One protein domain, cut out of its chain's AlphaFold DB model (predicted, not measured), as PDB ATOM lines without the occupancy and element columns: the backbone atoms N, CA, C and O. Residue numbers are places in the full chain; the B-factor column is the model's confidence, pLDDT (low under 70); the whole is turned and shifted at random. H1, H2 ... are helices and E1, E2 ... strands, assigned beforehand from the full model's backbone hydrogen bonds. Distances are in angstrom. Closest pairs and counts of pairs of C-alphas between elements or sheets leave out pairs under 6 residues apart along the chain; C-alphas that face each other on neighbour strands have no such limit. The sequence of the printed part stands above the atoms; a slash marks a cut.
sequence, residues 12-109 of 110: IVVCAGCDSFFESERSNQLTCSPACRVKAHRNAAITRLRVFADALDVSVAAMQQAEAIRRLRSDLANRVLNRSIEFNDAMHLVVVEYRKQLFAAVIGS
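AT A GLANCE: This is residues 12 to 109 of the 110 residues of an uncharacterized protein of Nitrobacter hamburgensis (strain DSM 10229 / NCIMB 13809 / X14) (UniProt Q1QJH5). H3 stands as an upright through the body, with H2 across one of its ends and H4 and the long H5 past the other. The small two-strand hairpin E1 E2 packs beside H3 and H5, with E1 close to the centre of the whole, and residues 102 to 109, of which 102 to 107 belong to H5, stick out as an arm. The printed part has 98 residues with two named strands and then five named helices, in the order E1 E2 H1 H2 H3 H4 H5; the sheet, order E1 - E2, is antiparallel and the class is mostly helix. The whole is compact, with a radius of gyration of the C-alphas of 14.0 A and spans of 38 by 34 by 19 A.

HOW THE PARTS SIT: Strands E1, residues 12 to 14, and E2, residues 21 to 24, form an antiparallel hairpin, with N 13 and O 22 at 3.1 A and N 22 and O 13 at 3.0 A, within hydrogen-bond range. E1 has 11 pairs of C-alphas within 8 A of H3, residues 60 to 72; the closest are Val 13 and Gln 65, 4.9 A. The closest C-alphas of E1 and H5, residues 87 to 107, are those of Ile 12 and Val 95, 6.0 A. H3 is the hub, touching three helices. H5 touches H3 with residues 90 to 98 alone, closest C-alphas Ile 69 and Val 94 at 6.3 A, at a steep tilt of 55 degrees, the same way. H3, with residues 66 to 70 alone, touches H4, residues 74 to 81, at a steep tilt of 46 degrees, opposite ways; the closest C-alphas, Arg 70 and Ala 77, are 5.6 A apart. H4 and H5, a helical hairpin, only just touch, with 3 pairs of C-alphas within 8 A, the closest Val 80 and Phe 87 at 5.9 A; their tilt is a shallow 10 degrees. H3, with residues 60 to 63 alone, touches H2, residues 45 to 55, about perpendicular at 80 degrees; the closest C-alphas are Ala 53 and Val 60, 5.4 A. H1, residues 34 to 42, is close to H2 but not clearly touching, with Ala 40 and Ile 46 the closest C-alphas at 6.1 A, and is apart from H3, H4 and H5. The helix packing is mostly crossed, 1 of 4 touching pairs being at a shallow tilt. Every O i to N i+4 pair is within hydrogen-bond range in H1, H2, H3 and H5, and 2 of 4 are in H4.

IN THESE COORDINATES: E1 begins at C-alpha 12 (1.763, -3.380, -92.527) and is 7.0 A long; E2 is 9.7 A. H1 is 12.5 A, H2 15.8 A, H3 18.3 A and H4 11.0 A. H3 begins at C-alpha 60 (12.155, -8.859, -98.837). H5, 30.4 A, ends at C-alpha 107 (-18.592, 1.906, -91.230).

THE WHOLE: The C-alphas of Ala 55 and Ser 109, the two farthest apart, are 42.8 A apart. The printed part has no cut and no long link. Residues 102 to 109, of which 102 to 107 belong to H5, stand free. The mean pLDDT of the printed part is 91.6; residues 108 to 109 are under 70.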
ATOM      1  N   ILE A  12       2.570  -3.318 -91.308       93.88
ATOM      2  CA  ILE A  12       1.763  -3.380 -92.527       93.88
ATOM      3  C   ILE A  12       2.660  -3.844 -93.659       93.88
ATOM      4  O   ILE A  12       3.695  -3.239 -93.935       93.88
ATOM      5  N   VAL A  13       2.268  -4.933 -94.308       94.81
ATOM      6  CA  VAL A  13       3.051  -5.553 -95.374       94.81
ATOM      7  C   VAL A  13       2.175  -5.694 -96.611       94.81
ATOM      8  O   VAL A  13       0.991  -6.019 -96.515       94.81
ATOM      9  N   VAL A  14       2.753  -5.462 -97.788       96.19
ATOM     10  CA  VAL A  14       2.112  -5.812 -99.059       96.19
ATOM     11  C   VAL A  14       2.262  -7.318 -99.299       96.19
ATOM     12  O   VAL A  14       3.352  -7.886 -99.232       96.19
ATOM     13  N   CYS A  15       1.145  -8.012 -99.518       96.31
ATOM     14  CA  CYS A  15       1.132  -9.457 -99.706       96.31
ATOM     15  C   CYS A  15       1.717  -9.845-101.068       96.31
ATOM     16  O   CYS A  15       1.140  -9.536-102.107       96.31
ATOM     17  N   ALA A  16       2.760 -10.675-101.080       95.25
ATOM     18  CA  ALA A  16       3.377 -11.162-102.317       95.25
ATOM     19  C   ALA A  16       2.443 -12.024-103.202       95.25
ATOM     20  O   ALA A  16       2.755 -12.290-104.362       95.25
ATOM     21  N   GLY A  17       1.318 -12.517-102.664       95.00
ATOM     22  CA  GLY A  17       0.367 -13.368-103.394       95.00
ATOM     23  C   GLY A  17      -0.822 -12.621-104.010       95.00
ATOM     24  O   GLY A  17      -1.256 -12.958-105.118       95.00
ATOM     25  N   CYS A  18      -1.381 -11.641-103.300       95.44
ATOM     26  CA  CYS A  18      -2.578 -10.907-103.728       95.44
ATOM     27  C   CYS A  18      -2.372  -9.399-103.887       95.44
ATOM     28  O   CYS A  18      -3.313  -8.732-104.292       95.44
ATOM     29  N   ASP A  19      -1.178  -8.881-103.587       95.06
ATOM     30  CA  ASP A  19      -0.816  -7.457-103.658       95.06
ATOM     31  C   ASP A  19      -1.649  -6.534-102.739       95.06
ATOM     32  O   ASP A  19      -1.595  -5.312-102.833       95.06
ATOM     33  N   SER A  20      -2.405  -7.116-101.803       95.00
ATOM     34  CA  SER A  20      -3.176  -6.389-100.786       95.00
ATOM     35  C   SER A  20      -2.354  -6.144 -99.520       95.00
ATOM     36  O   SER A  20      -1.473  -6.940 -99.181       95.00
ATOM     37  N   PHE A  21      -2.687  -5.085 -98.782       95.25
ATOM     38  CA  PHE A  21      -2.129  -4.826 -97.454       95.25
ATOM     39  C   PHE A  21      -2.689  -5.801 -96.417       95.25
ATOM     40  O   PHE A  21      -3.866  -6.162 -96.473       95.25
ATOM     41  N   PHE A  22      -1.861  -6.184 -95.451       94.44
ATOM     42  CA  PHE A  22      -2.300  -6.926 -94.274       94.44
ATOM     43  C   PHE A  22      -1.456  -6.568 -93.047       94.44
ATOM     44  O   PHE A  22      -0.292  -6.179 -93.178       94.44
ATOM     45  N   GLU A  23      -2.049  -6.721 -91.861       93.12
ATOM     46  CA  GLU A  23      -1.332  -6.634 -90.588       93.12
ATOM     47  C   GLU A  23      -0.557  -7.928 -90.329       93.12
ATOM     48  O   GLU A  23      -1.087  -9.032 -90.479       93.12
ATOM     49  N   SER A  24       0.696  -7.797 -89.908       90.50
ATOM     50  CA  SER A  24       1.505  -8.914 -89.440       90.50
ATOM     51  C   SER A  24       2.154  -8.604 -88.104       90.50
ATOM     52  O   SER A  24       2.724  -7.538 -87.903       90.50
ATOM     53  N   GLU A  25       2.159  -9.588 -87.213       88.75
ATOM     54  CA  GLU A  25       2.933  -9.558 -85.970       88.75
ATOM     55  C   GLU A  25       4.404  -9.954 -86.188       88.75
ATOM     56  O   GLU A  25       5.246  -9.826 -85.298       88.75
ATOM     57  N   ARG A  26       4.736 -10.475 -87.375       85.88
ATOM     58  CA  ARG A  26       6.071 -10.965 -87.717       85.88
ATOM     59  C   ARG A  26       6.676 -10.082 -88.789       85.88
ATOM     60  O   ARG A  26       6.142  -9.956 -89.887       85.88
ATOM     61  N   SER A  27       7.866  -9.561 -88.514       81.12
ATOM     62  CA  SER A  27       8.573  -8.685 -89.450       81.12
ATOM     63  C   SER A  27       8.898  -9.346 -90.787       81.12
ATOM     64  O   SER A  27       9.143  -8.628 -91.742       81.12
ATOM     65  N   ASN A  28       8.904 -10.682 -90.873       85.50
ATOM     66  CA  ASN A  28       9.287 -11.450 -92.059       85.50
ATOM     67  C   ASN A  28       8.120 -12.151 -92.778       85.50
ATOM     68  O   ASN A  28       8.352 -12.941 -93.697       85.50
ATOM     69  N   GLN A  29       6.872 -11.916 -92.371       92.06
ATOM     70  CA  GLN A  29       5.725 -12.522 -93.041       92.06
ATOM     71  C   GLN A  29       5.443 -11.798 -94.361       92.06
ATOM     72  O   GLN A  29       5.192 -10.601 -94.376       92.06
ATOM     73  N   LEU A  30       5.450 -12.534 -95.473       94.81
ATOM     74  CA  LEU A  30       5.289 -11.967 -96.824       94.81
ATOM     75  C   LEU A  30       3.905 -12.207 -97.438       94.81
ATOM     76  O   LEU A  30       3.606 -11.708 -98.521       94.81
ATOM     77  N   THR A  31       3.071 -13.021 -96.793       96.50
ATOM     78  CA  THR A  31       1.765 -13.437 -97.319       96.50
ATOM     79  C   THR A  31       0.699 -13.368 -96.235       96.50
ATOM     80  O   THR A  31       0.918 -13.876 -95.131       96.50
ATOM     81  N   CYS A  32      -0.472 -12.837 -96.585       95.44
ATOM     82  CA  CYS A  32      -1.602 -12.688 -95.666       95.44
ATOM     83  C   CYS A  32      -2.285 -14.016 -95.299       95.44
ATOM     84  O   CYS A  32      -2.912 -14.115 -94.251       95.44
ATOM     85  N   SER A  33      -2.170 -15.052 -96.138       95.75
ATOM     86  CA  SER A  33      -2.835 -16.341 -95.918       95.75
ATOM     87  C   SER A  33      -2.078 -17.519 -96.545       95.75
ATOM     88  O   SER A  33      -1.264 -17.318 -97.456       95.75
ATOM     89  N   PRO A  34      -2.364 -18.770 -96.125       96.06
ATOM     90  CA  PRO A  34      -1.808 -19.967 -96.759       96.06
ATOM     91  C   PRO A  34      -2.124 -20.057 -98.259       96.06
ATOM     92  O   PRO A  34      -1.257 -20.422 -99.050       96.06
ATOM     93  N   ALA A  35      -3.328 -19.649 -98.676       96.81
ATOM     94  CA  ALA A  35      -3.706 -19.605-100.088       96.81
ATOM     95  C   ALA A  35      -2.813 -18.637-100.884       96.81
ATOM     96  O   ALA A  35      -2.307 -18.984-101.955       96.81
ATOM     97  N   CYS A  36      -2.537 -17.451-100.329       96.88
ATOM     98  CA  CYS A  36      -1.611 -16.499-100.939       96.88
ATOM     99  C   CYS A  36      -0.170 -17.009-100.955       96.88
ATOM    100  O   CYS A  36       0.539 -16.746-101.922       96.88
ATOM    101  N   ARG A  37       0.258 -17.777 -99.946       95.31
ATOM    102  CA  ARG A  37       1.573 -18.433 -99.946       95.31
ATOM    103  C   ARG A  37       1.708 -19.426-101.101       95.31
ATOM    104  O   ARG A  37       2.704 -19.384-101.818       95.31
ATOM    105  N   VAL A  38       0.702 -20.277-101.320       96.38
ATOM    106  CA  VAL A  38       0.686 -21.220-102.455       96.38
ATOM    107  C   VAL A  38       0.686 -20.463-103.782       96.38
ATOM    108  O   VAL A  38       1.465 -20.793-104.676       96.38
ATOM    109  N   LYS A  39      -0.134 -19.415-103.908       95.88
ATOM    110  CA  LYS A  39      -0.177 -18.566-105.107       95.88
ATOM    111  C   LYS A  39       1.180 -17.914-105.394       95.88
ATOM    112  O   LYS A  39       1.658 -18.008-106.521       95.88
ATOM    113  N   ALA A  40       1.811 -17.330-104.375       94.62
ATOM    114  CA  ALA A  40       3.114 -16.671-104.465       94.62
ATOM    115  C   ALA A  40       4.260 -17.644-104.807       94.62
ATOM    116  O   ALA A  40       5.246 -17.260-105.435       94.62
ATOM    117  N   HIS A  41       4.132 -18.911-104.404       93.56
ATOM    118  CA  HIS A  41       5.052 -19.971-104.807       93.56
ATOM    119  C   HIS A  41       4.851 -20.354-106.280       93.56
ATOM    120  O   HIS A  41       5.808 -20.378-107.047       93.56
ATOM    121  N   ARG A  42       3.604 -20.605-106.702       95.25
ATOM    122  CA  ARG A  42       3.275 -21.018-108.082       95.25
ATOM    123  C   ARG A  42       3.656 -19.973-109.124       95.25
ATOM    124  O   ARG A  42       4.105 -20.330-110.204       95.25
ATOM    125  N   ASN A  43       3.476 -18.694-108.810       93.25
ATOM    126  CA  ASN A  43       3.817 -17.603-109.718       93.25
ATOM    127  C   ASN A  43       5.256 -17.085-109.533       93.25
ATOM    128  O   ASN A  43       5.595 -16.075-110.148       93.25
ATOM    129  N   ALA A  44       6.069 -17.716-108.675       94.31
ATOM    130  CA  ALA A  44       7.435 -17.315-108.327       94.31
ATOM    131  C   ALA A  44       7.590 -15.854-107.839       94.31
ATOM    132  O   ALA A  44       8.660 -15.259-107.984       94.31
ATOM    133  N   ALA A  45       6.546 -15.254-107.254       93.75
ATOM    134  CA  ALA A  45       6.580 -13.864-106.793       93.75
ATOM    135  C   ALA A  45       7.638 -13.637-105.708       93.75
ATOM    136  O   ALA A  45       8.408 -12.686-105.799       93.75
ATOM    137  N   ILE A  46       7.732 -14.535-104.721       92.50
ATOM    138  CA  ILE A  46       8.728 -14.415-103.642       92.50
ATOM    139  C   ILE A  46      10.148 -14.537-104.201       92.50
ATOM    140  O   ILE A  46      11.029 -13.795-103.781       92.50
ATOM    141  N   THR A  47      10.373 -15.435-105.164       94.69
ATOM    142  CA  THR A  47      11.681 -15.590-105.814       94.69
ATOM    143  C   THR A  47      12.085 -14.315-106.540       94.69
ATOM    144  O   THR A  47      13.193 -13.836-106.333       94.69
ATOM    145  N   ARG A  48      11.180 -13.713-107.326       94.00
ATOM    146  CA  ARG A  48      11.456 -12.424-107.982       94.00
ATOM    147  C   ARG A  48      11.779 -11.334-106.966       94.00
ATOM    148  O   ARG A  48      12.760 -10.626-107.139       94.00
ATOM    149  N   LEU A  49      10.994 -11.236-105.893       93.56
ATOM    150  CA  LEU A  49      11.242 -10.263-104.833       93.56
ATOM    151  C   LEU A  49      12.602 -10.464-104.156       93.56
ATOM    152  O   LEU A  49      13.260  -9.476-103.862       93.56
ATOM    153  N   ARG A  50      13.037 -11.712-103.943       94.81
ATOM    154  CA  ARG A  50      14.370 -12.007-103.398       94.81
ATOM    155  C   ARG A  50      15.482 -11.492-104.295       94.81
ATOM    156  O   ARG A  50      16.352 -10.814-103.787       94.81
ATOM    157  N   VAL A  51      15.401 -11.708-105.610       95.50
ATOM    158  CA  VAL A  51      16.419 -11.194-106.546       95.50
ATOM    159  C   VAL A  51      16.586  -9.677-106.412       95.50
ATOM    160  O   VAL A  51      17.708  -9.185-106.360       95.50
ATOM    161  N   PHE A  52      15.480  -8.933-106.314       93.19
ATOM    162  CA  PHE A  52      15.547  -7.483-106.110       93.19
ATOM    163  C   PHE A  52      16.062  -7.098-104.721       93.19
ATOM    164  O   PHE A  52      16.817  -6.141-104.599       93.19
ATOM    165  N   ALA A  53      15.652  -7.831-103.686       94.00
ATOM    166  CA  ALA A  53      16.061  -7.579-102.310       94.00
ATOM    167  C   ALA A  53      17.567  -7.810-102.121       94.00
ATOM    168  O   ALA A  53      18.250  -6.958-101.560       94.00
ATOM    169  N   ASP A  54      18.083  -8.904-102.683       94.38
ATOM    170  CA  ASP A  54      19.499  -9.265-102.660       94.38
ATOM    171  C   ASP A  54      20.342  -8.227-103.417       94.38
ATOM    172  O   ASP A  54      21.397  -7.817-102.942       94.38
ATOM    173  N   ALA A  55      19.856  -7.728-104.562       94.62
ATOM    174  CA  ALA A  55      20.536  -6.678-105.325       94.62
ATOM    175  C   ALA A  55      20.626  -5.331-104.582       94.62
ATOM    176  O   ALA A  55      21.474  -4.503-104.911       94.62
ATOM    177  N   LEU A  56      19.743  -5.102-103.610       92.00
ATOM    178  CA  LEU A  56      19.661  -3.875-102.818       92.00
ATOM    179  C   LEU A  56      20.214  -4.043-101.393       92.00
ATOM    180  O   LEU A  56      20.168  -3.084-100.629       92.00
ATOM    181  N   ASP A  57      20.709  -5.234-101.041       93.81
ATOM    182  CA  ASP A  57      21.146  -5.609 -99.688       93.81
ATOM    183  C   ASP A  57      20.096  -5.305 -98.600       93.81
ATOM    184  O   ASP A  57      20.365  -4.753 -97.532       93.81
ATOM    185  N   VAL A  58      18.837  -5.641 -98.891       92.12
ATOM    186  CA  VAL A  58      17.711  -5.470 -97.963       92.12
ATOM    187  C   VAL A  58      16.905  -6.753 -97.841       92.12
ATOM    188  O   VAL A  58      16.908  -7.615 -98.713       92.12
ATOM    189  N   SER A  59      16.140  -6.891 -96.757       92.81
ATOM    190  CA  SER A  59      15.203  -8.013 -96.647       92.81
ATOM    191  C   SER A  59      13.972  -7.805 -97.533       92.81
ATOM    192  O   SER A  59      13.448  -6.695 -97.654       92.81
ATOM    193  N   VAL A  60      13.421  -8.896 -98.075       93.81
ATOM    194  CA  VAL A  60      12.155  -8.859 -98.837       93.81
ATOM    195  C   VAL A  60      11.024  -8.232 -98.022       93.81
ATOM    196  O   VAL A  60      10.166  -7.539 -98.560       93.81
ATOM    197  N   ALA A  61      11.018  -8.461 -96.710       92.31
ATOM    198  CA  ALA A  61       9.982  -7.914 -95.857       92.31
ATOM    199  C   ALA A  61      10.128  -6.399 -95.669       92.31
ATOM    200  O   ALA A  61       9.128  -5.693 -95.748       92.31
ATOM    201  N   ALA A  62      11.359  -5.891 -95.534       90.88
ATOM    202  CA  ALA A  62      11.623  -4.454 -95.548       90.88
ATOM    203  C   ALA A  62      11.194  -3.818 -96.879       90.88
ATOM    204  O   ALA A  62      10.564  -2.766 -96.865       90.88
ATOM    205  N   MET A  63      11.428  -4.482 -98.019       93.56
ATOM    206  CA  MET A  63      10.916  -4.005 -99.312       93.56
ATOM    207  C   MET A  63       9.388  -3.923 -99.345       93.56
ATOM    208  O   MET A  63       8.835  -2.920 -99.786       93.56
ATOM    209  N   GLN A  64       8.685  -4.960 -98.879       95.12
ATOM    210  CA  GLN A  64       7.217  -4.960 -98.870       95.12
ATOM    211  C   GLN A  64       6.629  -3.957 -97.862       95.12
ATOM    212  O   GLN A  64       5.546  -3.424 -98.093       95.12
ATOM    213  N   GLN A  65       7.336  -3.672 -96.767       93.25
ATOM    214  CA  GLN A  65       6.982  -2.608 -95.821       93.25
ATOM    215  C   GLN A  65       7.235  -1.215 -96.415       93.25
ATOM    216  O   GLN A  65       6.384  -0.337 -96.311       93.25
ATOM    217  N   ALA A  66       8.355  -1.017 -97.115       92.56
ATOM    218  CA  ALA A  66       8.635   0.222 -97.838       92.56
ATOM    219  C   ALA A  66       7.585   0.486 -98.927       92.56
ATOM    220  O   ALA A  66       7.130   1.615 -99.099       92.56
ATOM    221  N   GLU A  67       7.134  -0.565 -99.611       94.31
ATOM    222  CA  GLU A  67       6.032  -0.475-100.565       94.31
ATOM    223  C   GLU A  67       4.705  -0.113 -99.877       94.31
ATOM    224  O   GLU A  67       3.937   0.693-100.408       94.31
ATOM    225  N   ALA A  68       4.449  -0.629 -98.670       94.06
ATOM    226  CA  ALA A  68       3.298  -0.217 -97.870       94.06
ATOM    227  C   ALA A  68       3.365   1.273 -97.498       94.06
ATOM    228  O   ALA A  68       2.372   1.979 -97.682       94.06
ATOM    229  N   ILE A  69       4.530   1.775 -97.063       93.75
ATOM    230  CA  ILE A  69       4.756   3.211 -96.827       93.75
ATOM    231  C   ILE A  69       4.447   3.995 -98.104       93.75
ATOM    232  O   ILE A  69       3.640   4.919 -98.076       93.75
ATOM    233  N   ARG A  70       5.028   3.601 -99.243       94.06
ATOM    234  CA  ARG A  70       4.858   4.299-100.523       94.06
ATOM    235  C   ARG A  70       3.392   4.410-100.947       94.06
ATOM    236  O   ARG A  70       3.001   5.454-101.464       94.06
ATOM    237  N   ARG A  71       2.594   3.353-100.755       94.00
ATOM    238  CA  ARG A  71       1.188   3.312-101.194       94.00
ATOM    239  C   ARG A  71       0.209   3.936-100.195       94.00
ATOM    240  O   ARG A  71      -0.740   4.574-100.633       94.00
ATOM    241  N   LEU A  72       0.407   3.752 -98.887       91.94
ATOM    242  CA  LEU A  72      -0.521   4.254 -97.861       91.94
ATOM    243  C   LEU A  72      -0.186   5.673 -97.397       91.94
ATOM    244  O   LEU A  72      -1.084   6.435 -97.051       91.94
ATOM    245  N   ARG A  73       1.101   6.024 -97.358       91.25
ATOM    246  CA  ARG A  73       1.619   7.280 -96.805       91.25
ATOM    247  C   ARG A  73       2.850   7.738 -97.585       91.25
ATOM    248  O   ARG A  73       3.973   7.749 -97.076       91.25
ATOM    249  N   SER A  74       2.644   8.116 -98.846       92.38
ATOM    250  CA  SER A  74       3.721   8.584 -99.732       92.38
ATOM    251  C   SER A  74       4.472   9.806 -99.178       92.38
ATOM    252  O   SER A  74       5.658   9.977 -99.456       92.38
ATOM    253  N   ASP A  75       3.828  10.610 -98.326       93.19
ATOM    254  CA  ASP A  75       4.454  11.698 -97.570       93.19
ATOM    255  C   ASP A  75       5.562  11.195 -96.627       93.19
ATOM    256  O   ASP A  75       6.608  11.834 -96.492       93.19
ATOM    257  N   LEU A  76       5.366  10.026 -96.009       91.69
ATOM    258  CA  LEU A  76       6.350   9.409 -95.125       91.69
ATOM    259  C   LEU A  76       7.521   8.810 -95.902       91.69
ATOM    260  O   LEU A  76       8.632   8.819 -95.386       91.69
ATOM    261  N   ALA A  77       7.317   8.353 -97.141       89.88
ATOM    262  CA  ALA A  77       8.407   7.827 -97.965       89.88
ATOM    263  C   ALA A  77       9.518   8.874 -98.154       89.88
ATOM    264  O   ALA A  77      10.688   8.592 -97.900       89.88
ATOM    265  N   ASN A  78       9.149  10.113 -98.492       89.88
ATOM    266  CA  ASN A  78      10.109  11.213 -98.628       89.88
ATOM    267  C   ASN A  78      10.807  11.543 -97.302       89.88
ATOM    268  O   ASN A  78      11.996  11.860 -97.284       89.88
ATOM    269  N   ARG A  79      10.075  11.436 -96.189       92.00
ATOM    270  CA  ARG A  79      10.601  11.691 -94.844       92.00
ATOM    271  C   ARG A  79      11.567  10.609 -94.359       92.00
ATOM    272  O   ARG A  79      12.509  10.907 -93.633       92.00
ATOM    273  N   VAL A  80      11.351   9.362 -94.763       91.50
ATOM    274  CA  VAL A  80      12.294   8.267 -94.507       91.50
ATOM    275  C   VAL A  80      13.553   8.472 -95.350       91.50
ATOM    276  O   VAL A  80      14.663   8.398 -94.829       91.50
ATOM    277  N   LEU A  81      13.398   8.803 -96.638       89.25
ATOM    278  CA  LEU A  81      14.526   9.018 -97.552       89.25
ATOM    279  C   LEU A  81      15.437  10.169 -97.112       89.25
ATOM    280  O   LEU A  81      16.659  10.044 -97.181       89.25
ATOM    281  N   ASN A  82      14.867  11.275 -96.629       93.94
ATOM    282  CA  ASN A  82      15.643  12.414 -96.135       93.94
ATOM    283  C   ASN A  82      16.091  12.276 -94.664       93.94
ATOM    284  O   ASN A  82      16.637  13.230 -94.113       93.94
ATOM    285  N   ARG A  83      15.866  11.110 -94.035       91.81
ATOM    286  CA  ARG A  83      16.204  10.812 -92.630       91.81
ATOM    287  C   ARG A  83      15.561  11.759 -91.604       91.81
ATOM    288  O   ARG A  83      16.097  11.952 -90.519       91.81
ATOM    289  N   SER A  84      14.406  12.347 -91.927       92.81
ATOM    290  CA  SER A  84      13.609  13.137 -90.971       92.81
ATOM    291  C   SER A  84      12.711  12.280 -90.074       92.81
ATOM    292  O   SER A  84      12.144  12.785 -89.104       92.81
ATOM    293  N   ILE A  85      12.546  11.000 -90.403       92.62
ATOM    294  CA  ILE A  85      11.894   9.997 -89.562       92.62
ATOM    295  C   ILE A  85      12.579   8.645 -89.768       92.62
ATOM    296  O   ILE A  85      12.944   8.293 -90.891       92.62
ATOM    297  N   GLU A  86      12.729   7.883 -88.689       91.69
ATOM    298  CA  GLU A  86      13.220   6.511 -88.765       91.69
ATOM    299  C   GLU A  86      12.185   5.593 -89.425       91.69
ATOM    300  O   GLU A  86      10.971   5.778 -89.300       91.69
ATOM    301  N   PHE A  87      12.661   4.552 -90.110       88.75
ATOM    302  CA  PHE A  87      11.798   3.616 -90.839       88.75
ATOM    303  C   PHE A  87      10.734   2.972 -89.933       88.75
ATOM    304  O   PHE A  87       9.562   2.885 -90.299       88.75
ATOM    305  N   ASN A  88      11.123   2.570 -88.718       87.31
ATOM    306  CA  ASN A  88      10.214   1.943 -87.755       87.31
ATOM    307  C   ASN A  88       9.129   2.911 -87.258       87.31
ATOM    308  O   ASN A  88       7.970   2.520 -87.120       87.31
ATOM    309  N   ASP A  89       9.476   4.182 -87.051       89.38
ATOM    310  CA  ASP A  89       8.517   5.206 -86.630       89.38
ATOM    311  C   ASP A  89       7.522   5.521 -87.752       89.38
ATOM    312  O   ASP A  89       6.319   5.649 -87.513       89.38
ATOM    313  N   ALA A  90       7.997   5.565 -89.002       90.50
ATOM    314  CA  ALA A  90       7.123   5.676 -90.164       90.50
ATOM    315  C   ALA A  90       6.144   4.493 -90.244       90.50
ATOM    316  O   ALA A  90       4.953   4.704 -90.480       90.50
ATOM    317  N   MET A  91       6.603   3.266 -89.975       89.75
ATOM    318  CA  MET A  91       5.738   2.083 -89.963       89.75
ATOM    319  C   MET A  91       4.621   2.170 -88.918       89.75
ATOM    320  O   MET A  91       3.485   1.802 -89.224       89.75
ATOM    321  N   HIS A  92       4.882   2.716 -87.728       88.56
ATOM    322  CA  HIS A  92       3.830   2.948 -86.733       88.56
ATOM    323  C   HIS A  92       2.729   3.881 -87.258       88.56
ATOM    324  O   HIS A  92       1.541   3.623 -87.051       88.56
ATOM    325  N   LEU A  93       3.097   4.933 -87.992       91.50
ATOM    326  CA  LEU A  93       2.135   5.846 -88.614       91.50
ATOM    327  C   LEU A  93       1.360   5.189 -89.765       91.50
ATOM    328  O   LEU A  93       0.179   5.490 -89.954       91.50
ATOM    329  N   VAL A  94       1.991   4.274 -90.505       92.00
ATOM    330  CA  VAL A  94       1.321   3.477 -91.545       92.00
ATOM    331  C   VAL A  94       0.283   2.532 -90.941       92.00
ATOM    332  O   VAL A  94      -0.813   2.433 -91.485       92.00
ATOM    333  N   VAL A  95       0.573   1.885 -89.807       91.88
ATOM    334  CA  VAL A  95      -0.406   1.036 -89.097       91.88
ATOM    335  C   VAL A  95      -1.644   1.843 -88.707       91.88
ATOM    336  O   VAL A  95      -2.771   1.399 -88.925       91.88
ATOM    337  N   VAL A  96      -1.445   3.046 -88.159       91.12
ATOM    338  CA  VAL A  96      -2.552   3.942 -87.799       91.12
ATOM    339  C   VAL A  96      -3.395   4.289 -89.026       91.12
ATOM    340  O   VAL A  96      -4.622   4.234 -88.952       91.12
ATOM    341  N   GLU A  97      -2.760   4.619 -90.150       92.00
ATOM    342  CA  GLU A  97      -3.469   4.960 -91.387       92.00
ATOM    343  C   GLU A  97      -4.247   3.774 -91.961       92.00
ATOM    344  O   GLU A  97      -5.430   3.895 -92.273       92.00
ATOM    345  N   TYR A  98      -3.616   2.603 -92.031       92.19
ATOM    346  CA  TYR A  98      -4.259   1.387 -92.516       92.19
ATOM    347  C   TYR A  98      -5.519   1.050 -91.708       92.19
ATOM    348  O   TYR A  98      -6.578   0.782 -92.276       92.19
ATOM    349  N   ARG A  99      -5.439   1.146 -90.376       92.19
ATOM    350  CA  ARG A  99      -6.593   0.922 -89.499       92.19
ATOM    351  C   ARG A  99      -7.696   1.943 -89.729       92.19
ATOM    352  O   ARG A  99      -8.854   1.548 -89.788       92.19
ATOM    353  N   LYS A 100      -7.370   3.229 -89.903       91.31
ATOM    354  CA  LYS A 100      -8.372   4.256 -90.247       91.31
ATOM    355  C   LYS A 100      -9.113   3.908 -91.536       91.31
ATOM    356  O   LYS A 100     -10.336   3.999 -91.560       91.31
ATOM    357  N   GLN A 101      -8.393   3.474 -92.572       90.31
ATOM    358  CA  GLN A 101      -9.000   3.058 -93.839       90.31
ATOM    359  C   GLN A 101      -9.899   1.830 -93.664       90.31
ATOM    360  O   GLN A 101     -11.010   1.818 -94.188       90.31
ATOM    361  N   LEU A 102      -9.467   0.832 -92.885       88.25
ATOM    362  CA  LEU A 102     -10.304  -0.321 -92.545       88.25
ATOM    363  C   LEU A 102     -11.577   0.093 -91.797       88.25
ATOM    364  O   LEU A 102     -12.665  -0.328 -92.178       88.25
ATOM    365  N   PHE A 103     -11.466   0.939 -90.769       89.56
ATOM    366  CA  PHE A 103     -12.628   1.441 -90.030       89.56
ATOM    367  C   PHE A 103     -13.591   2.208 -90.940       89.56
ATOM    368  O   PHE A 103     -14.797   1.976 -90.881       89.56
ATOM    369  N   ALA A 104     -13.072   3.075 -91.813       87.44
ATOM    370  CA  ALA A 104     -13.878   3.809 -92.782       87.44
ATOM    371  C   ALA A 104     -14.583   2.873 -93.777       87.44
ATOM    372  O   ALA A 104     -15.752   3.087 -94.079       87.44
ATOM    373  N   ALA A 105     -13.913   1.816 -94.244       84.94
ATOM    374  CA  ALA A 105     -14.513   0.828 -95.137       84.94
ATOM    375  C   ALA A 105     -15.630   0.021 -94.452       84.94
ATOM    376  O   ALA A 105     -16.650  -0.261 -95.074       84.94
ATOM    377  N   VAL A 106     -15.463  -0.329 -93.173       82.00
ATOM    378  CA  VAL A 106     -16.465  -1.092 -92.410       82.00
ATOM    379  C   VAL A 106     -17.692  -0.238 -92.078       82.00
ATOM    380  O   VAL A 106     -18.811  -0.713 -92.225       82.00
ATOM    381  N   ILE A 107     -17.497   1.015 -91.657       75.69
ATOM    382  CA  ILE A 107     -18.592   1.906 -91.230       75.69
ATOM    383  C   ILE A 107     -19.270   2.597 -92.423       75.69
ATOM    384  O   ILE A 107     -20.477   2.796 -92.409       75.69
ATOM    385  N   GLY A 108     -18.520   2.938 -93.474       57.97
ATOM    386  CA  GLY A 108     -19.050   3.567 -94.690       57.97
ATOM    387  C   GLY A 108     -19.797   2.614 -95.631       57.97
ATOM    388  O   GLY A 108     -20.246   3.046 -96.686       57.97
ATOM    389  N   SER A 109     -19.908   1.332 -95.268       54.75
ATOM    390  CA  SER A 109     -20.685   0.315 -95.995       54.75
ATOM    391  C   SER A 109     -22.093   0.095 -95.411       54.75
ATOM    392  O   SER A 109     -22.746  -0.885 -95.773       54.75
TER     393      SER A 109